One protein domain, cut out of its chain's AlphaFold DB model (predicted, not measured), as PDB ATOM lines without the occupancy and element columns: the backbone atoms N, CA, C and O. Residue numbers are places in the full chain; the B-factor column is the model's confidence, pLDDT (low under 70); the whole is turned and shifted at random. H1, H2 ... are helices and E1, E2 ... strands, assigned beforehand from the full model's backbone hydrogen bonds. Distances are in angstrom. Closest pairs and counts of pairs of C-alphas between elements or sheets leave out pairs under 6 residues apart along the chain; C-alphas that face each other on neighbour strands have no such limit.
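What this domain is: This is residues 196 to 339 of the 340 residues of an uncharacterized protein of Parcubacteria group bacterium GW2011_GWA2_47_64 (UniProt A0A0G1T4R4). A small, twisted sheet of four strands has the long helix H3 along one face; the short helices H2 and H5 pack on the first part of H3, and H4 packs on H5. A helical hairpin, H6 and H7, makes a second part, reaching the sheet with residues 324 to 332 of H7, near E1 and E2. The printed part has 144 residues, with seven named helices and four named strands in the order H1 E1 E2 H2 H3 E3 H4 H5 E4 H6 H7. The mixed sheet runs E1 E2 E3 E4, and the class is mixed, helices and strands. The whole is compact, with a radius of gyration of the C-alphas of 14.6 A and spans of 38 by 38 by 29 A.

How they stand to each other: Start at H1, residues 196 to 201, which only grazes the sheet; its closest C-alpha to E1, residues 204 to 207, is Tyr 199, 7.3 A from that of Ile 205. E1 and E2, residues 210 to 214, form an antiparallel hairpin, with N 205 and O 212 2.8 A apart. E3, residues 248 to 251, is parallel to E2, with N 249 and O 211 2.8 A apart; E4, residues 280 to 283, is parallel to E3, with N 281 and O 248 2.9 A apart. H3, residues 229 to 244, lies over E2 and E3 at a height over the sheet of 9.9 A and along the strands, at 23 degrees to E3 on the local plane, giving two layers, a helix on one face of a sheet. With H2, residues 219 to 223, H3 joins E2 to E3; H4, residues 257 to 264, and H5, residues 269 to 275, join E3 to E4: two strand-helix-strand units, parallel neighbour strands with helices between, both with right-handed crossovers. H5 touches residues 230 to 237 of H3 at a steep tilt of 40 degrees, the same way, the closest C-alphas being those of Gly 230 and Glu 270, 5.8 A apart. H6, residues 293 to 301, touches residues 320 to 323 of H7, residues 311 to 332, as a helical hairpin at a shallow tilt of 33 degrees, only just short of steep; the closest C-alphas, those of Ile 299 and Leu 323, are 6.9 A apart. Both are apart from H1 to H5. In H1 to H7 every O i to N i+4 pair is within hydrogen-bond range.

Where its parts are: Find C-alpha 196 at (157.740, 133.123, 100.858), where H1 begins. H3 runs 22.5 A from C-alpha 229 at (167.948, 137.104, 125.598). H7 runs 31.8 A and ends at C-alpha 332, (146.545, 138.082, 106.557).

The domain as a whole: The C-alphas farthest apart, those of Asp 278 and Ala 311, are 40.1 A apart. The printed part has no cut and no long link; residues 288 to 289 pair with 337 to 338, antiparallel. Mean pLDDT of the printed part is 91.8; residues 225 to 227 and 309 to 313 are under 70.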
ATOM      1  N   GLU A 196     158.896 133.046  99.963       94.31
ATOM      2  CA  GLU A 196     157.740 133.123 100.858       94.31
ATOM      3  C   GLU A 196     157.744 131.960 101.855       94.31
ATOM      4  O   GLU A 196     157.476 132.147 103.046       94.31
ATOM      5  N   ALA A 197     158.113 130.755 101.412       96.00
ATOM      6  CA  ALA A 197     158.321 129.625 102.315       96.00
ATOM      7  C   ALA A 197     159.464 129.891 103.307       96.00
ATOM      8  O   ALA A 197     159.322 129.583 104.499       96.00
ATOM      9  N   TYR A 198     160.564 130.499 102.849       96.19
ATOM     10  CA  TYR A 198     161.648 130.934 103.728       96.19
ATOM     11  C   TYR A 198     161.147 131.938 104.778       96.19
ATOM     12  O   TYR A 198     161.301 131.685 105.977       96.19
ATOM     13  N   TYR A 199     160.483 133.021 104.365       96.06
ATOM     14  CA  TYR A 199     159.976 134.061 105.263       96.06
ATOM     15  C   TYR A 199     158.965 133.516 106.280       96.06
ATOM     16  O   TYR A 199     159.121 133.763 107.480       96.06
ATOM     17  N   ARG A 200     158.014 132.670 105.857       93.88
ATOM     18  CA  ARG A 200     157.096 131.971 106.777       93.88
ATOM     19  C   ARG A 200     157.854 131.144 107.815       93.88
ATOM     20  O   ARG A 200     157.565 131.221 109.008       93.88
ATOM     21  N   SER A 201     158.887 130.407 107.399       93.19
ATOM     22  CA  SER A 201     159.720 129.619 108.326       93.19
ATOM     23  C   SER A 201     160.502 130.471 109.334       93.19
ATOM     24  O   SER A 201     160.950 129.967 110.368       93.19
ATOM     25  N   ARG A 202     160.663 131.765 109.043       94.62
ATOM     26  CA  ARG A 202     161.315 132.758 109.895       94.62
ATOM     27  C   ARG A 202     160.316 133.659 110.613       94.62
ATOM     28  O   ARG A 202     160.743 134.681 111.142       94.62
ATOM     29  N   SER A 203     159.041 133.278 110.714       96.19
ATOM     30  CA  SER A 203     158.026 134.065 111.432       96.19
ATOM     31  C   SER A 203     157.894 135.484 110.874       96.19
ATOM     32  O   SER A 203     157.837 136.461 111.621       96.19
ATOM     33  N   VAL A 204     157.911 135.587 109.543       97.44
ATOM     34  CA  VAL A 204     157.676 136.827 108.807       97.44
ATOM     35  C   VAL A 204     156.346 136.726 108.068       97.44
ATOM     36  O   VAL A 204     156.126 135.819 107.265       97.44
ATOM     37  N   ILE A 205     155.476 137.693 108.330       96.38
ATOM     38  CA  ILE A 205     154.220 137.918 107.626       96.38
ATOM     39  C   ILE A 205     154.484 138.980 106.561       96.38
ATOM     40  O   ILE A 205     154.779 140.130 106.887       96.38
ATOM     41  N   ARG A 206     154.403 138.579 105.294       93.81
ATOM     42  CA  ARG A 206     154.488 139.463 104.127       93.81
ATOM     43  C   ARG A 206     153.096 140.035 103.845       93.81
ATOM     44  O   ARG A 206     152.152 139.251 103.725       93.81
ATOM     45  N   LEU A 207     152.973 141.360 103.787       89.69
ATOM     46  CA  LEU A 207     151.755 142.094 103.416       89.69
ATOM     47  C   LEU A 207     152.080 143.035 102.247       89.69
ATOM     48  O   LEU A 207     153.235 143.413 102.068       89.69
ATOM     49  N   ASP A 208     151.067 143.479 101.504       83.31
ATOM     50  CA  ASP A 208     151.247 144.275 100.276       83.31
ATOM     51  C   ASP A 208     152.075 145.559 100.454       83.31
ATOM     52  O   ASP A 208     152.718 146.018  99.513       83.31
ATOM     53  N   LYS A 209     152.045 146.169 101.648       81.81
ATOM     54  CA  LYS A 209     152.710 147.455 101.944       81.81
ATOM     55  C   LYS A 209     153.674 147.411 103.129       81.81
ATOM     56  O   LYS A 209     154.222 148.444 103.505       81.81
ATOM     57  N   SER A 210     153.827 146.260 103.779       88.88
ATOM     58  CA  SER A 210     154.650 146.149 104.985       88.88
ATOM     59  C   SER A 210     154.970 144.702 105.319       88.88
ATOM     60  O   SER A 210     154.233 143.792 104.953       88.88
ATOM     61  N   ASN A 211     156.008 144.494 106.117       95.69
ATOM     62  CA  ASN A 211     156.371 143.178 106.628       95.69
ATOM     63  C   ASN A 211     156.266 143.164 108.146       95.69
ATOM     64  O   ASN A 211     156.593 144.159 108.788       95.69
ATOM     65  N   ILE A 212     155.856 142.042 108.733       97.88
ATOM     66  CA  ILE A 212     155.836 141.864 110.187       97.88
ATOM     67  C   ILE A 212     156.687 140.652 110.540       97.88
ATOM     68  O   ILE A 212     156.305 139.515 110.275       97.88
ATOM     69  N   LYS A 213     157.830 140.878 111.181       97.88
ATOM     70  CA  LYS A 213     158.600 139.830 111.853       97.88
ATOM     71  C   LYS A 213     158.102 139.734 113.289       97.88
ATOM     72  O   LYS A 213     158.099 140.739 113.991       97.88
ATOM     73  N   TYR A 214     157.728 138.547 113.752       97.12
ATOM     74  CA  TYR A 214     157.338 138.349 115.150       97.12
ATOM     75  C   TYR A 214     158.288 137.404 115.885       97.12
ATOM     76  O   TYR A 214     158.846 136.460 115.317       97.12
ATOM     77  N   LEU A 215     158.481 137.659 117.181       94.88
ATOM     78  CA  LEU A 215     159.310 136.835 118.055       94.88
ATOM     79  C   LEU A 215     158.710 136.761 119.461       94.88
ATOM     80  O   LEU A 215     158.124 137.713 119.965       94.88
ATOM     81  N   ALA A 216     158.921 135.640 120.147       92.94
ATOM     82  CA  ALA A 216     158.458 135.431 121.519       92.94
ATOM     83  C   ALA A 216     159.268 136.194 122.591       92.94
ATOM     84  O   ALA A 216     159.309 135.752 123.744       92.94
ATOM     85  N   GLY A 217     159.945 137.286 122.229       91.12
ATOM     86  CA  GLY A 217     160.718 138.099 123.165       91.12
ATOM     87  C   GLY A 217     159.817 138.759 124.213       91.12
ATOM     88  O   GLY A 217     158.682 139.133 123.921       91.12
ATOM     89  N   ASN A 218     160.311 138.876 125.441       92.31
ATOM     90  CA  ASN A 218     159.629 139.517 126.562       92.31
ATOM     91  C   ASN A 218     160.584 140.453 127.323       92.31
ATOM     92  O   ASN A 218     161.784 140.497 127.054       92.31
ATOM     93  N   TYR A 219     160.061 141.173 128.317       93.69
ATOM     94  CA  TYR A 219     160.843 142.118 129.120       93.69
ATOM     95  C   TYR A 219     162.081 141.481 129.777       93.69
ATOM     96  O   TYR A 219     163.173 142.050 129.736       93.69
ATOM     97  N   ARG A 220     161.943 140.254 130.305       90.75
ATOM     98  CA  ARG A 220     163.038 139.529 130.971       90.75
ATOM     99  C   ARG A 220     164.210 139.267 130.034       90.75
ATOM    100  O   ARG A 220     165.348 139.290 130.492       90.75
ATOM    101  N   ASN A 221     163.968 139.079 128.733       90.81
ATOM    102  CA  ASN A 221     165.048 138.887 127.767       90.81
ATOM    103  C   ASN A 221     166.029 140.070 127.743       90.81
ATOM    104  O   ASN A 221     167.225 139.838 127.587       90.81
ATOM    105  N   PHE A 222     165.558 141.302 127.947       91.00
ATOM    106  CA  PHE A 222     166.392 142.511 127.930       91.00
ATOM    107  C   PHE A 222     166.957 142.889 129.303       91.00
ATOM    108  O   PHE A 222     167.971 143.587 129.396       91.00
ATOM    109  N   THR A 223     166.310 142.457 130.385       89.06
ATOM    110  CA  THR A 223     166.711 142.850 131.741       89.06
ATOM    111  C   THR A 223     167.533 141.801 132.474       89.06
ATOM    112  O   THR A 223     168.341 142.172 133.326       89.06
ATOM    113  N   GLU A 224     167.372 140.518 132.152       83.69
ATOM    114  CA  GLU A 224     168.080 139.422 132.816       83.69
ATOM    115  C   GLU A 224     169.303 138.982 132.008       83.69
ATOM    116  O   GLU A 224     169.208 138.339 130.961       83.69
ATOM    117  N   SER A 225     170.487 139.301 132.533       67.56
ATOM    118  CA  SER A 225     171.778 138.975 131.912       67.56
ATOM    119  C   SER A 225     172.042 137.470 131.795       67.56
ATOM    120  O   SER A 225     172.817 137.052 130.936       67.56
ATOM    121  N   SER A 226     171.381 136.645 132.612       58.41
ATOM    122  CA  SER A 226     171.566 135.189 132.650       58.41
ATOM    123  C   SER A 226     171.112 134.472 131.377       58.41
ATOM    124  O   SER A 226     171.535 133.342 131.145       58.41
ATOM    125  N   GLN A 227     170.285 135.104 130.536       59.34
ATOM    126  CA  GLN A 227     169.680 134.435 129.379       59.34
ATOM    127  C   GLN A 227     170.235 134.866 128.016       59.34
ATOM    128  O   GLN A 227     169.795 134.316 127.008       59.34
ATOM    129  N   ARG A 228     171.154 135.850 127.947       75.81
ATOM    130  CA  ARG A 228     171.578 136.500 126.679       75.81
ATOM    131  C   ARG A 228     170.387 136.819 125.750       75.81
ATOM    132  O   ARG A 228     170.510 136.814 124.527       75.81
ATOM    133  N   GLY A 229     169.209 137.055 126.333       85.94
ATOM    134  CA  GLY A 229     167.948 137.104 125.598       85.94
ATOM    135  C   GLY A 229     167.905 138.298 124.654       85.94
ATOM    136  O   GLY A 229     167.543 138.138 123.495       85.94
ATOM    137  N   GLY A 230     168.355 139.462 125.125       91.38
ATOM    138  CA  GLY A 230     168.444 140.690 124.341       91.38
ATOM    139  C   GLY A 230     169.331 140.528 123.110       91.38
ATOM    140  O   GLY A 230     168.927 140.937 122.030       91.38
ATOM    141  N   HIS A 231     170.467 139.834 123.240       92.38
ATOM    142  CA  HIS A 231     171.359 139.530 122.116       92.38
ATOM    143  C   HIS A 231     170.667 138.656 121.060       92.38
ATOM    144  O   HIS A 231     170.787 138.920 119.869       92.38
ATOM    145  N   ILE A 232     169.915 137.627 121.476       92.25
ATOM    146  CA  ILE A 232     169.150 136.784 120.538       92.25
ATOM    147  C   ILE A 232     168.068 137.609 119.836       92.25
ATOM    148  O   ILE A 232     167.906 137.494 118.625       92.25
ATOM    149  N   VAL A 233     167.315 138.416 120.592       95.25
ATOM    150  CA  VAL A 233     166.214 139.217 120.040       95.25
ATOM    151  C   VAL A 233     166.743 140.253 119.048       95.25
ATOM    152  O   VAL A 233     166.208 140.344 117.946       95.25
ATOM    153  N   LEU A 234     167.826 140.958 119.387       96.44
ATOM    154  CA  LEU A 234     168.491 141.882 118.472       96.44
ATOM    155  C   LEU A 234     169.075 141.155 117.251       96.44
ATOM    156  O   LEU A 234     168.937 141.639 116.133       96.44
ATOM    157  N   GLY A 235     169.689 139.984 117.431       96.31
ATOM    158  CA  GLY A 235     170.174 139.171 116.315       96.31
ATOM    159  C   GLY A 235     169.053 138.818 115.333       96.31
ATOM    160  O   GLY A 235     169.194 139.022 114.134       96.31
ATOM    161  N   GLU A 236     167.901 138.364 115.832       96.94
ATOM    162  CA  GLU A 236     166.712 138.084 115.012       96.94
ATOM    163  C   GLU A 236     166.144 139.335 114.322       96.94
ATOM    164  O   GLU A 236     165.704 139.245 113.174       96.94
ATOM    165  N   PHE A 237     166.162 140.486 114.999       98.06
ATOM    166  CA  PHE A 237     165.778 141.775 114.424       98.06
ATOM    167  C   PHE A 237     166.690 142.158 113.250       98.06
ATOM    168  O   PHE A 237     166.202 142.442 112.158       98.06
ATOM    169  N   LEU A 238     168.010 142.098 113.442       97.88
ATOM    170  CA  LEU A 238     168.988 142.459 112.414       97.88
ATOM    171  C   LEU A 238     168.985 141.469 111.247       97.88
ATOM    172  O   LEU A 238     169.059 141.892 110.097       97.88
ATOM    173  N   LEU A 239     168.836 140.165 111.511       97.25
ATOM    174  CA  LEU A 239     168.639 139.192 110.438       97.25
ATOM    175  C   LEU A 239     167.398 139.540 109.611       97.25
ATOM    176  O   LEU A 239     167.473 139.516 108.389       97.25
ATOM    177  N   ALA A 240     166.272 139.887 110.245       97.69
ATOM    178  CA  ALA A 240     165.075 140.295 109.512       97.69
ATOM    179  C   ALA A 240     165.329 141.558 108.676       97.69
ATOM    180  O   ALA A 240     165.048 141.528 107.480       97.69
ATOM    181  N   LYS A 241     165.937 142.602 109.260       97.69
ATOM    182  CA  LYS A 241     166.321 143.837 108.556       97.69
ATOM    183  C   LYS A 241     167.089 143.532 107.274       97.69
ATOM    184  O   LYS A 241     166.675 143.925 106.187       97.69
ATOM    185  N   TYR A 242     168.182 142.783 107.392       98.00
ATOM    186  CA  TYR A 242     169.076 142.552 106.264       98.00
ATOM    187  C   TYR A 242     168.572 141.482 105.296       98.00
ATOM    188  O   TYR A 242     168.938 141.521 104.129       98.00
ATOM    189  N   MET A 243     167.706 140.557 105.718       97.38
ATOM    190  CA  MET A 243     167.059 139.604 104.805       97.38
ATOM    191  C   MET A 243     165.874 140.207 104.043       97.38
ATOM    192  O   MET A 243     165.558 139.727 102.956       97.38
ATOM    193  N   LEU A 244     165.197 141.209 104.609       96.00
ATOM    194  CA  LEU A 244     164.083 141.907 103.963       96.00
ATOM    195  C   LEU A 244     164.570 143.051 103.068       96.00
ATOM    196  O   LEU A 244     164.052 143.208 101.971       96.00
ATOM    197  N   LYS A 245     165.586 143.808 103.509       95.06
ATOM    198  CA  LYS A 245     166.095 145.021 102.835       95.06
ATOM    199  C   LYS A 245     165.025 146.099 102.602       95.06
ATOM    200  O   LYS A 245     165.133 146.906 101.685       95.06
ATOM    201  N   GLU A 246     163.993 146.115 103.433       93.62
ATOM    202  CA  GLU A 246     162.875 147.052 103.348       93.62
ATOM    203  C   GLU A 246     162.304 147.322 104.748       93.62
ATOM    204  O   GLU A 246     162.535 146.520 105.666       93.62
ATOM    205  N   PRO A 247     161.557 148.428 104.940       95.06
ATOM    206  CA  PRO A 247     160.919 148.721 106.212       95.06
ATOM    207  C   PRO A 247     160.022 147.577 106.699       95.06
ATOM    208  O   PRO A 247     159.283 146.950 105.933       95.06
ATOM    209  N   PHE A 248     160.069 147.312 108.002       97.44
ATOM    210  CA  PHE A 248     159.306 146.235 108.617       97.44
ATOM    211  C   PHE A 248     158.906 146.573 110.050       97.44
ATOM    212  O   PHE A 248     159.510 147.400 110.733       97.44
ATOM    213  N   TYR A 249     157.887 145.879 110.530       98.00
ATOM    214  CA  TYR A 249     157.480 145.888 111.918       98.00
ATOM    215  C   TYR A 249     158.057 144.672 112.637       98.00
ATOM    216  O   TYR A 249     158.009 143.548 112.131       98.00
ATOM    217  N   PHE A 250     158.587 144.884 113.836       98.19
ATOM    218  CA  PHE A 250     159.102 143.838 114.703       98.19
ATOM    219  C   PHE A 250     158.188 143.672 115.913       98.19
ATOM    220  O   PHE A 250     158.252 144.427 116.884       98.19
ATOM    221  N   LEU A 251     157.306 142.684 115.835       98.12
ATOM    222  CA  LEU A 251     156.284 142.418 116.830       98.12
ATOM    223  C   LEU A 251     156.834 141.535 117.962       98.12
ATOM    224  O   LEU A 251     157.301 140.414 117.739       98.12
ATOM    225  N   LEU A 252     156.702 142.020 119.196       97.44
ATOM    226  CA  LEU A 252     156.967 141.287 120.435       97.44
ATOM    227  C   LEU A 252     155.653 141.080 121.215       97.44
ATOM    228  O   LEU A 252     155.348 141.852 122.125       97.44
ATOM    229  N   PRO A 253     154.866 140.020 120.927       96.44
ATOM    230  CA  PRO A 253     153.514 139.856 121.479       96.44
ATOM    231  C   PRO A 253     153.454 139.678 122.999       96.44
ATOM    232  O   PRO A 253     152.393 139.772 123.606       96.44
ATOM    233  N   ARG A 254     154.588 139.343 123.624       95.25
ATOM    234  CA  ARG A 254     154.697 139.095 125.070       95.25
ATOM    235  C   ARG A 254     155.150 140.337 125.842       95.25
ATOM    236  O   ARG A 254     155.340 140.241 127.054       95.25
ATOM    237  N   LEU A 255     155.355 141.462 125.164       95.38
ATOM    238  CA  LEU A 255     155.774 142.719 125.766       95.38
ATOM    239  C   LEU A 255     154.565 143.649 125.930       95.38
ATOM    240  O   LEU A 255     153.764 143.790 125.011       95.38
ATOM    241  N   LEU A 256     154.429 144.259 127.109       94.88
ATOM    242  CA  LEU A 256     153.388 145.256 127.382       94.88
ATOM    243  C   LEU A 256     153.894 146.680 127.088       94.88
ATOM    244  O   LEU A 256     155.086 146.929 127.275       94.88
ATOM    245  N   PRO A 257     153.016 147.648 126.765       94.06
ATOM    246  CA  PRO A 257     153.424 149.045 126.574       94.06
ATOM    247  C   PRO A 257     154.162 149.629 127.783       94.06
ATOM    248  O   PRO A 257     155.231 150.213 127.644       94.06
ATOM    249  N   SER A 258     153.685 149.354 129.000       95.69
ATOM    250  CA  SER A 258     154.360 149.791 130.230       95.69
ATOM    251  C   SER A 258     155.782 149.227 130.373       95.69
ATOM    252  O   SER A 258     156.607 149.763 131.106       95.69
ATOM    253  N   GLU A 259     156.079 148.093 129.736       96.06
ATOM    254  CA  GLU A 259     157.421 147.509 129.714       96.06
ATOM    255  C   GLU A 259     158.289 148.107 128.616       96.06
ATOM    256  O   GLU A 259     159.473 148.320 128.862       96.06
ATOM    257  N   VAL A 260     157.704 148.421 127.456       96.06
ATOM    258  CA  VAL A 260     158.347 149.227 126.407       96.06
ATOM    259  C   VAL A 260     158.815 150.550 127.006       96.06
ATOM    260  O   VAL A 260     159.998 150.852 126.932       96.06
ATOM    261  N   GLU A 261     157.948 151.276 127.718       95.75
ATOM    262  CA  GLU A 261     158.313 152.540 128.372       95.75
ATOM    263  C   GLU A 261     159.469 152.388 129.371       95.75
ATOM    264  O   GLU A 261     160.343 153.249 129.477       95.75
ATOM    265  N   ARG A 262     159.492 151.285 130.127       96.44
ATOM    266  CA  ARG A 262     160.584 150.996 131.067       96.44
ATOM    267  C   ARG A 262     161.889 150.676 130.345       96.44
ATOM    268  O   ARG A 262     162.947 151.067 130.835       96.44
ATOM    269  N   LEU A 263     161.826 149.967 129.219       95.69
ATOM    270  CA  LEU A 263     162.991 149.681 128.386       95.69
ATOM    271  C   LEU A 263     163.489 150.938 127.663       95.69
ATOM    272  O   LEU A 263     164.700 151.134 127.606       95.69
ATOM    273  N   ASP A 264     162.600 151.824 127.216       95.00
ATOM    274  CA  ASP A 264     162.944 153.117 126.606       95.00
ATOM    275  C   ASP A 264     163.682 154.030 127.597       95.00
ATOM    276  O   ASP A 264     164.609 154.746 127.224       95.00
ATOM    277  N   ARG A 265     163.351 153.946 128.892       94.38
ATOM    278  CA  ARG A 265     164.105 154.618 129.970       94.38
ATOM    279  C   ARG A 265     165.379 153.872 130.378       94.38
ATOM    280  O   ARG A 265     166.164 154.375 131.183       94.38
ATOM    281  N   SER A 266     165.588 152.658 129.875       88.94
ATOM    282  CA  SER A 266     166.767 151.853 130.176       88.94
ATOM    283  C   SER A 266     167.914 152.191 129.223       88.94
ATOM    284  O   SER A 266     167.713 152.484 128.051       88.94
ATOM    285  N   ARG A 267     169.157 152.076 129.698       85.19
ATOM    286  CA  ARG A 267     170.357 152.202 128.851       85.19
ATOM    287  C   ARG A 267     170.808 150.850 128.276       85.19
ATOM    288  O   ARG A 267     172.003 150.591 128.155       85.19
ATOM    289  N   LYS A 268     169.869 149.930 128.023       89.81
ATOM    290  CA  LYS A 268     170.186 148.584 127.521       89.81
ATOM    291  C   LYS A 268     170.535 148.663 126.039       89.81
ATOM    292  O   LYS A 268     169.685 149.004 125.222       89.81
ATOM    293  N   LYS A 269     171.783 148.333 125.711       89.44
ATOM    294  CA  LYS A 269     172.365 148.485 124.373       89.44
ATOM    295  C   LYS A 269     171.503 147.840 123.288       89.44
ATOM    296  O   LYS A 269     171.182 148.485 122.300       89.44
ATOM    297  N   GLU A 270     171.073 146.599 123.497       93.50
ATOM    298  CA  GLU A 270     170.326 145.843 122.493       93.50
ATOM    299  C   GLU A 270     168.951 146.447 122.208       93.50
ATOM    300  O   GLU A 270     168.492 146.439 121.070       93.50
ATOM    301  N   TRP A 271     168.314 147.008 123.237       95.19
ATOM    302  CA  TRP A 271     167.057 147.730 123.090       95.19
ATOM    303  C   TRP A 271     167.258 149.051 122.347       95.19
ATOM    304  O   TRP A 271     166.522 149.340 121.408       95.19
ATOM    305  N   LEU A 272     168.291 149.816 122.719       94.25
ATOM    306  CA  LEU A 272     168.621 151.084 122.071       94.25
ATOM    307  C   LEU A 272     168.905 150.909 120.575       94.25
ATOM    308  O   LEU A 272     168.404 151.708 119.790       94.25
ATOM    309  N   VAL A 273     169.631 149.858 120.173       94.81
ATOM    310  CA  VAL A 273     169.874 149.561 118.749       94.81
ATOM    311  C   VAL A 273     168.553 149.364 118.001       94.81
ATOM    312  O   VAL A 273     168.341 150.002 116.980       94.81
ATOM    313  N   MET A 274     167.636 148.533 118.510       96.19
ATOM    314  CA  MET A 274     166.361 148.286 117.817       96.19
ATOM    315  C   MET A 274     165.428 149.500 117.818       96.19
ATOM    316  O   MET A 274     164.658 149.677 116.882       96.19
ATOM    317  N   ARG A 275     165.439 150.317 118.878       95.00
ATOM    318  CA  ARG A 275     164.552 151.489 118.982       95.00
ATOM    319  C   ARG A 275     164.948 152.643 118.077       95.00
ATOM    320  O   ARG A 275     164.075 153.430 117.731       95.00
ATOM    321  N   ASN A 276     166.226 152.741 117.731       93.75
ATOM    322  CA  ASN A 276     166.764 153.801 116.883       93.75
ATOM    323  C   ASN A 276     167.081 153.300 115.459       93.75
ATOM    324  O   ASN A 276     167.800 153.967 114.725       93.75
ATOM    325  N   ASP A 277     166.577 152.122 115.077       94.75
ATOM    326  CA  ASP A 277     166.735 151.598 113.722       94.75
ATOM    327  C   ASP A 277     165.816 152.333 112.732       94.75
ATOM    328  O   ASP A 277     164.674 152.675 113.044       94.75
ATOM    329  N   ASP A 278     166.315 152.559 111.522       92.56
ATOM    330  CA  ASP A 278     165.644 153.295 110.451       92.56
ATOM    331  C   ASP A 278     164.621 152.454 109.668       92.56
ATOM    332  O   ASP A 278     163.650 152.992 109.131       92.56
ATOM    333  N   MET A 279     164.808 151.131 109.612       94.38
ATOM    334  CA  MET A 279     163.946 150.219 108.853       94.38
ATOM    335  C   MET A 279     162.947 149.483 109.748       94.38
ATOM    336  O   MET A 279     161.803 149.264 109.348       94.38
ATOM    337  N   GLY A 280     163.374 149.065 110.939       96.44
ATOM    338  CA  GLY A 280     162.570 148.249 111.839       96.44
ATOM    339  C   GLY A 280     161.829 149.065 112.896       96.44
ATOM    340  O   GLY A 280     162.437 149.768 113.696       96.44
ATOM    341  N   LYS A 281     160.506 148.904 112.976       96.38
ATOM    342  CA  LYS A 281     159.665 149.529 114.011       96.38
ATOM    343  C   LYS A 281     159.126 148.492 114.988       96.38
ATOM    344  O   LYS A 281     158.448 147.548 114.590       96.38
ATOM    345  N   LEU A 282     159.408 148.663 116.275       96.81
ATOM    346  CA  LEU A 282     158.931 147.765 117.331       96.81
ATOM    347  C   LEU A 282     157.423 147.913 117.558       96.81
ATOM    348  O   LEU A 282     156.951 149.030 117.748       96.81
ATOM    349  N   LEU A 283     156.709 146.784 117.595       96.44
ATOM    350  CA  LEU A 283     155.287 146.701 117.934       96.44
ATOM    351  C   LEU A 283     155.037 145.733 119.099       96.44
ATOM    352  O   LEU A 283     155.750 144.746 119.305       96.44
ATOM    353  N   THR A 284     153.950 145.985 119.809       96.50
ATOM    354  CA  THR A 284     153.294 145.121 120.789       96.50
ATOM    355  C   THR A 284     151.896 144.745 120.290       96.50
ATOM    356  O   THR A 284     151.473 145.162 119.214       96.50
ATOM    357  N   LEU A 285     151.149 143.948 121.061       96.25
ATOM    358  CA  LEU A 285     149.751 143.653 120.718       96.25
ATOM    359  C   LEU A 285     148.839 144.888 120.776       96.25
ATOM    360  O   LEU A 285     147.823 144.900 120.089       96.25
ATOM    361  N   GLU A 286     149.186 145.918 121.556       95.38
ATOM    362  CA  GLU A 286     148.365 147.135 121.643       95.38
ATOM    363  C   GLU A 286     148.434 147.994 120.384       95.38
ATOM    364  O   GLU A 286     147.590 148.867 120.206       95.38
ATOM    365  N   ASP A 287     149.399 147.747 119.503       96.38
ATOM    366  CA  ASP A 287     149.571 148.491 118.257       96.38
ATOM    367  C   ASP A 287     148.687 147.945 117.122       96.38
ATOM    368  O   ASP A 287     148.835 148.337 115.967       96.38
ATOM    369  N   PHE A 288     147.762 147.034 117.440       96.38
ATOM    370  CA  PHE A 288     146.845 146.424 116.488       96.38
ATOM    371  C   PHE A 288     145.378 146.661 116.861       96.38
ATOM    372  O   PHE A 288     144.988 146.559 118.024       96.38
ATOM    373  N   ASP A 289     144.554 146.911 115.847       96.06
ATOM    374  CA  ASP A 289     143.098 146.845 115.911       96.06
ATOM    375  C   ASP A 289     142.612 145.424 115.605       96.06
ATOM    376  O   ASP A 289     143.216 144.697 114.813       96.06
ATOM    377  N   GLY A 290     141.498 145.020 116.223       94.31
ATOM    378  CA  GLY A 290     140.859 143.719 115.984       94.31
ATOM    379  C   GLY A 290     141.459 142.537 116.756       94.31
ATOM    380  O   GLY A 290     140.976 141.410 116.616       94.31
ATOM    381  N   VAL A 291     142.486 142.758 117.587       95.44
ATOM    382  CA  VAL A 291     142.964 141.741 118.539       95.44
ATOM    383  C   VAL A 291     141.935 141.625 119.661       95.44
ATOM    384  O   VAL A 291     141.842 142.502 120.517       95.44
ATOM    385  N   ASP A 292     141.140 140.555 119.657       93.44
ATOM    386  CA  ASP A 292     140.155 140.345 120.716       93.44
ATOM    387  C   ASP A 292     140.816 140.062 122.079       93.44
ATOM    388  O   ASP A 292     141.926 139.523 122.177       93.44
ATOM    389  N   GLU A 293     140.109 140.427 123.152       94.50
ATOM    390  CA  GLU A 293     140.631 140.339 124.520       94.50
ATOM    391  C   GLU A 293     140.980 138.896 124.907       94.50
ATOM    392  O   GLU A 293     141.935 138.654 125.646       94.50
ATOM    393  N   LYS A 294     140.265 137.905 124.361       95.81
ATOM    394  CA  LYS A 294     140.541 136.491 124.629       95.81
ATOM    395  C   LYS A 294     141.910 136.094 124.075       95.81
ATOM    396  O   LYS A 294     142.707 135.514 124.813       95.81
ATOM    397  N   LEU A 295     142.205 136.410 122.814       95.44
ATOM    398  CA  LEU A 295     143.496 136.123 122.184       95.44
ATOM    399  C   LEU A 295     144.639 136.828 122.928       95.44
ATOM    400  O   LEU A 295     145.649 136.196 123.256       95.44
ATOM    401  N   LYS A 296     144.453 138.108 123.262       95.12
ATOM    402  CA  LYS A 296     145.415 138.903 124.038       95.12
ATOM    403  C   LYS A 296     145.708 138.275 125.403       95.12
ATOM    404  O   LYS A 296     146.872 138.031 125.729       95.12
ATOM    405  N   VAL A 297     144.676 137.926 126.173       95.38
ATOM    406  CA  VAL A 297     144.817 137.262 127.480       95.38
ATOM    407  C   VAL A 297     145.545 135.923 127.355       95.38
ATOM    408  O   VAL A 297     146.431 135.621 128.160       95.38
ATOM    409  N   GLU A 298     145.223 135.110 126.348       96.69
ATOM    410  CA  GLU A 298     145.865 133.808 126.146       96.69
ATOM    411  C   GLU A 298     147.355 133.925 125.794       96.69
ATOM    412  O   GLU A 298     148.166 133.144 126.308       96.69
ATOM    413  N   ILE A 299     147.738 134.924 124.994       95.69
ATOM    414  CA  ILE A 299     149.145 135.229 124.703       95.69
ATOM    415  C   ILE A 299     149.865 135.707 125.972       95.69
ATOM    416  O   ILE A 299     150.949 135.209 126.301       95.69
ATOM    417  N   LEU A 300     149.262 136.622 126.735       93.94
ATOM    418  CA  LEU A 300     149.875 137.188 127.939       93.94
ATOM    419  C   LEU A 300     150.022 136.171 129.078       93.94
ATOM    420  O   LEU A 300     150.996 136.243 129.830       93.94
ATOM    421  N   LYS A 301     149.171 135.138 129.157       94.50
ATOM    422  CA  LYS A 301     149.382 133.990 130.065       94.50
ATOM    423  C   LYS A 301     150.716 133.279 129.817       94.50
ATOM    424  O   LYS A 301     151.290 132.695 130.740       94.50
ATOM    425  N   LEU A 302     151.235 133.334 128.590       93.12
ATOM    426  CA  LEU A 302     152.530 132.761 128.228       93.12
ATOM    427  C   LEU A 302     153.692 133.737 128.430       93.12
ATOM    428  O   LEU A 302     154.836 133.316 128.310       93.12
ATOM    429  N   LYS A 303     153.465 135.009 128.779       90.50
ATOM    430  CA  LYS A 303     154.471 136.088 128.821       90.50
ATOM    431  C   LYS A 303     155.798 135.748 129.506       90.50
ATOM    432  O   LYS A 303     156.842 136.089 128.968       90.50
ATOM    433  N   ASN A 304     155.776 135.041 130.636       87.62
ATOM    434  CA  ASN A 304     156.985 134.682 131.396       87.62
ATOM    435  C   ASN A 304     157.328 133.185 131.346       87.62
ATOM    436  O   ASN A 304     158.272 132.750 132.004       87.62
ATOM    437  N   GLN A 305     156.578 132.386 130.580       88.25
ATOM    438  CA  GLN A 305     156.801 130.944 130.493       88.25
ATOM    439  C   GLN A 305     157.963 130.606 129.538       88.25
ATOM    440  O   GLN A 305     158.044 131.173 128.445       88.25
ATOM    441  N   PRO A 306     158.868 129.681 129.895       83.19
ATOM    442  CA  PRO A 306     159.867 129.189 128.955       83.19
ATOM    443  C   PRO A 306     159.186 128.392 127.834       83.19
ATOM    444  O   PRO A 306     158.341 127.538 128.095       83.19
ATOM    445  N   LEU A 307     159.577 128.646 126.585       82.56
ATOM    446  CA  LEU A 307     159.021 127.984 125.393       82.56
ATOM    447  C   LEU A 307     159.925 126.841 124.877       82.56
ATOM    448  O   LEU A 307     159.875 126.479 123.703       82.56
ATOM    449  N   GLY A 308     160.773 126.273 125.743       70.75
ATOM    450  CA  GLY A 308     161.672 125.154 125.431       70.75
ATOM    451  C   GLY A 308     162.218 124.444 126.680       70.75
ATOM    452  O   GLY A 308     162.061 124.938 127.795       70.75
ATOM    453  N   GLY A 309     162.841 123.271 126.492       59.75
ATOM    454  CA  GLY A 309     163.696 122.599 127.490       59.75
ATOM    455  C   GLY A 309     163.022 121.770 128.598       59.75
ATOM    456  O   GLY A 309     163.726 121.190 129.414       59.75
ATOM    457  N   SER A 310     161.689 121.676 128.660       54.22
ATOM    458  CA  SER A 310     160.977 120.825 129.637       54.22
ATOM    459  C   SER A 310     159.609 120.373 129.114       54.22
ATOM    460  O   SER A 310     159.069 120.996 128.203       54.22
ATOM    461  N   ALA A 311     158.996 119.338 129.710       56.22
ATOM    462  CA  ALA A 311     157.644 118.884 129.341       56.22
ATOM    463  C   ALA A 311     156.577 119.995 129.483       56.22
ATOM    464  O   ALA A 311     155.694 120.131 128.633       56.22
ATOM    465  N   LYS A 312     156.694 120.851 130.512       59.38
ATOM    466  CA  LYS A 312     155.865 122.064 130.662       59.38
ATOM    467  C   LYS A 312     156.171 123.098 129.569       59.38
ATOM    468  O   LYS A 312     155.243 123.672 129.004       59.38
ATOM    469  N   GLY A 313     157.447 123.273 129.216       67.88
ATOM    470  CA  GLY A 313     157.873 124.110 128.091       67.88
ATOM    471  C   GLY A 313     157.358 123.612 126.736       67.88
ATOM    472  O   GLY A 313     157.032 124.427 125.882       67.88
ATOM    473  N   GLY A 314     157.197 122.297 126.555       77.06
ATOM    474  CA  GLY A 314     156.607 121.696 125.356       77.06
ATOM    475  C   GLY A 314     155.144 122.095 125.155       77.06
ATOM    476  O   GLY A 314     154.784 122.574 124.083       77.06
ATOM    477  N   LYS A 315     154.314 121.999 126.205       83.62
ATOM    478  CA  LYS A 315     152.906 122.444 126.147       83.62
ATOM    479  C   LYS A 315     152.791 123.949 125.882       83.62
ATOM    480  O   LYS A 315     152.001 124.359 125.034       83.62
ATOM    481  N   ALA A 316     153.597 124.765 126.568       89.19
ATOM    482  CA  ALA A 316     153.628 126.212 126.356       89.19
ATOM    483  C   ALA A 316     154.072 126.577 124.928       89.19
ATOM    484  O   ALA A 316     153.481 127.457 124.309       89.19
ATOM    485  N   LYS A 317     155.065 125.863 124.381       89.75
ATOM    486  CA  LYS A 317     155.558 126.033 123.009       89.75
ATOM    487  C   LYS A 317     154.486 125.709 121.968       89.75
ATOM    488  O   LYS A 317     154.259 126.517 121.075       89.75
ATOM    489  N   SER A 318     153.795 124.574 122.094       90.69
ATOM    490  CA  SER A 318     152.709 124.217 121.170       90.69
ATOM    491  C   SER A 318     151.567 125.230 121.222       90.69
ATOM    492  O   SER A 318     151.088 125.672 120.182       90.69
ATOM    493  N   LYS A 319     151.180 125.663 122.431       94.31
ATOM    494  CA  LYS A 319     150.158 126.701 122.606       94.31
ATOM    495  C   LYS A 319     150.586 128.037 121.995       94.31
ATOM    496  O   LYS A 319     149.785 128.677 121.328       94.31
ATOM    497  N   TRP A 320     151.842 128.437 122.184       94.38
ATOM    498  CA  TRP A 320     152.404 129.627 121.547       94.38
ATOM    499  C   TRP A 320     152.290 129.557 120.023       94.38
ATOM    500  O   TRP A 320     151.797 130.502 119.417       94.38
ATOM    501  N   TYR A 321     152.690 128.441 119.404       93.12
ATOM    502  CA  TYR A 321     152.585 128.296 117.951       93.12
ATOM    503  C   TYR A 321     151.149 128.389 117.453       93.12
ATOM    504  O   TYR A 321     150.913 129.095 116.479       93.12
ATOM    505  N   TYR A 322     150.203 127.743 118.139       95.69
ATOM    506  CA  TYR A 322     148.785 127.837 117.799       95.69
ATOM    507  C   TYR A 322     148.289 129.293 117.836       95.69
ATOM    508  O   TYR A 322     147.734 129.781 116.858       95.69
ATOM    509  N   LEU A 323     148.565 130.019 118.928       96.88
ATOM    510  CA  LEU A 323     148.139 131.417 119.077       96.88
ATOM    511  C   LEU A 323     148.783 132.337 118.029       96.88
ATOM    512  O   LEU A 323     148.141 133.263 117.547       96.88
ATOM    513  N   MET A 324     150.044 132.091 117.666       96.00
ATOM    514  CA  MET A 324     150.725 132.869 116.627       96.00
ATOM    515  C   MET A 324     150.213 132.555 115.221       96.00
ATOM    516  O   MET A 324     150.117 133.471 114.416       96.00
ATOM    517  N   GLN A 325     149.853 131.302 114.927       95.38
ATOM    518  CA  GLN A 325     149.202 130.939 113.664       95.38
ATOM    519  C   GLN A 325     147.823 131.595 113.541       95.38
ATOM    520  O   GLN A 325     147.482 132.117 112.484       95.38
ATOM    521  N   GLU A 326     147.052 131.616 114.632       96.69
ATOM    522  CA  GLU A 326     145.764 132.307 114.685       96.69
ATOM    523  C   GLU A 326     145.925 133.822 114.472       96.69
ATOM    524  O   GLU A 326     145.210 134.407 113.656       96.69
ATOM    525  N   LEU A 327     146.890 134.450 115.153       96.88
ATOM    526  CA  LEU A 327     147.216 135.866 114.972       96.88
ATOM    527  C   LEU A 327     147.644 136.165 113.526       96.88
ATOM    528  O   LEU A 327     147.113 137.086 112.910       96.88
ATOM    529  N   GLU A 328     148.558 135.368 112.968       95.81
ATOM    530  CA  GLU A 328     149.033 135.516 111.590       95.81
ATOM    531  C   GLU A 328     147.890 135.395 110.576       95.81
ATOM    532  O   GLU A 328     147.761 136.252 109.705       95.81
ATOM    533  N   SER A 329     147.041 134.371 110.699       95.75
ATOM    534  CA  SER A 329     145.897 134.176 109.801       95.75
ATOM    535  C   SER A 329     144.950 135.372 109.837       95.75
ATOM    536  O   SER A 329     144.562 135.880 108.789       95.75
ATOM    537  N   ARG A 330     144.627 135.890 111.026       96.88
ATOM    538  CA  ARG A 330     143.737 137.050 111.166       96.88
ATOM    539  C   ARG A 330     144.358 138.350 110.644       96.88
ATOM    540  O   ARG A 330     143.616 139.198 110.154       96.88
ATOM    541  N   ILE A 331     145.682 138.505 110.731       96.06
ATOM    542  CA  ILE A 331     146.405 139.620 110.101       96.06
ATOM    543  C   ILE A 331     146.319 139.509 108.573       96.06
ATOM    544  O   ILE A 331     145.969 140.481 107.909       96.06
ATOM    545  N   ARG A 332     146.590 138.323 108.012       93.62
ATOM    546  CA  ARG A 332     146.545 138.082 106.557       93.62
ATOM    547  C   ARG A 332     145.148 138.288 105.969       93.62
ATOM    548  O   ARG A 332     145.027 138.885 104.908       93.62
ATOM    549  N   ASP A 333     144.109 137.879 106.691       94.19
ATOM    550  CA  ASP A 333     142.710 138.075 106.290       94.19
ATOM    551  C   ASP A 333     142.215 139.521 106.512       94.19
ATOM    552  O   ASP A 333     141.045 139.828 106.283       94.19
ATOM    553  N   GLY A 334     143.065 140.415 107.034       93.69
ATOM    554  CA  GLY A 334     142.730 141.813 107.298       93.69
ATOM    555  C   GLY A 334     141.748 142.036 108.453       93.69
ATOM    556  O   GLY A 334     141.229 143.149 108.587       93.69
ATOM    557  N   LYS A 335     141.489 141.012 109.280       96.25
ATOM    558  CA  LYS A 335     140.671 141.099 110.508       96.25
ATOM    559  C   LYS A 335     141.421 141.788 111.645       96.25
ATOM    560  O   LYS A 335     140.797 142.435 112.477       96.25
ATOM    561  N   ILE A 336     142.743 141.629 111.673       96.50
ATOM    562  CA  ILE A 336     143.654 142.337 112.571       96.50
ATOM    563  C   ILE A 336     144.525 143.262 111.726       96.50
ATOM    564  O   ILE A 336     145.082 142.830 110.717       96.50
ATOM    565  N   ARG A 337     144.638 144.531 112.119       95.12
ATOM    566  CA  ARG A 337     145.377 145.557 111.364       95.12
ATOM    567  C   ARG A 337     146.257 146.365 112.297       95.12
ATOM    568  O   ARG A 337     145.905 146.542 113.453       95.12
ATOM    569  N   ILE A 338     147.392 146.846 111.803       94.12
ATOM    570  CA  ILE A 338     148.235 147.778 112.560       94.12
ATOM    571  C   ILE A 338     147.479 149.103 112.676       94.12
ATOM    572  O   ILE A 338     146.926 149.574 111.680       94.12
ATOM    573  N   LYS A 339     147.462 149.687 113.876       93.12
ATOM    574  CA  LYS A 339     146.928 151.030 114.112       93.12
ATOM    575  C   LYS A 339     147.757 152.043 113.324       93.12
ATOM    576  O   LYS A 339     148.980 152.071 113.453       93.12
TER     577      LYS A 339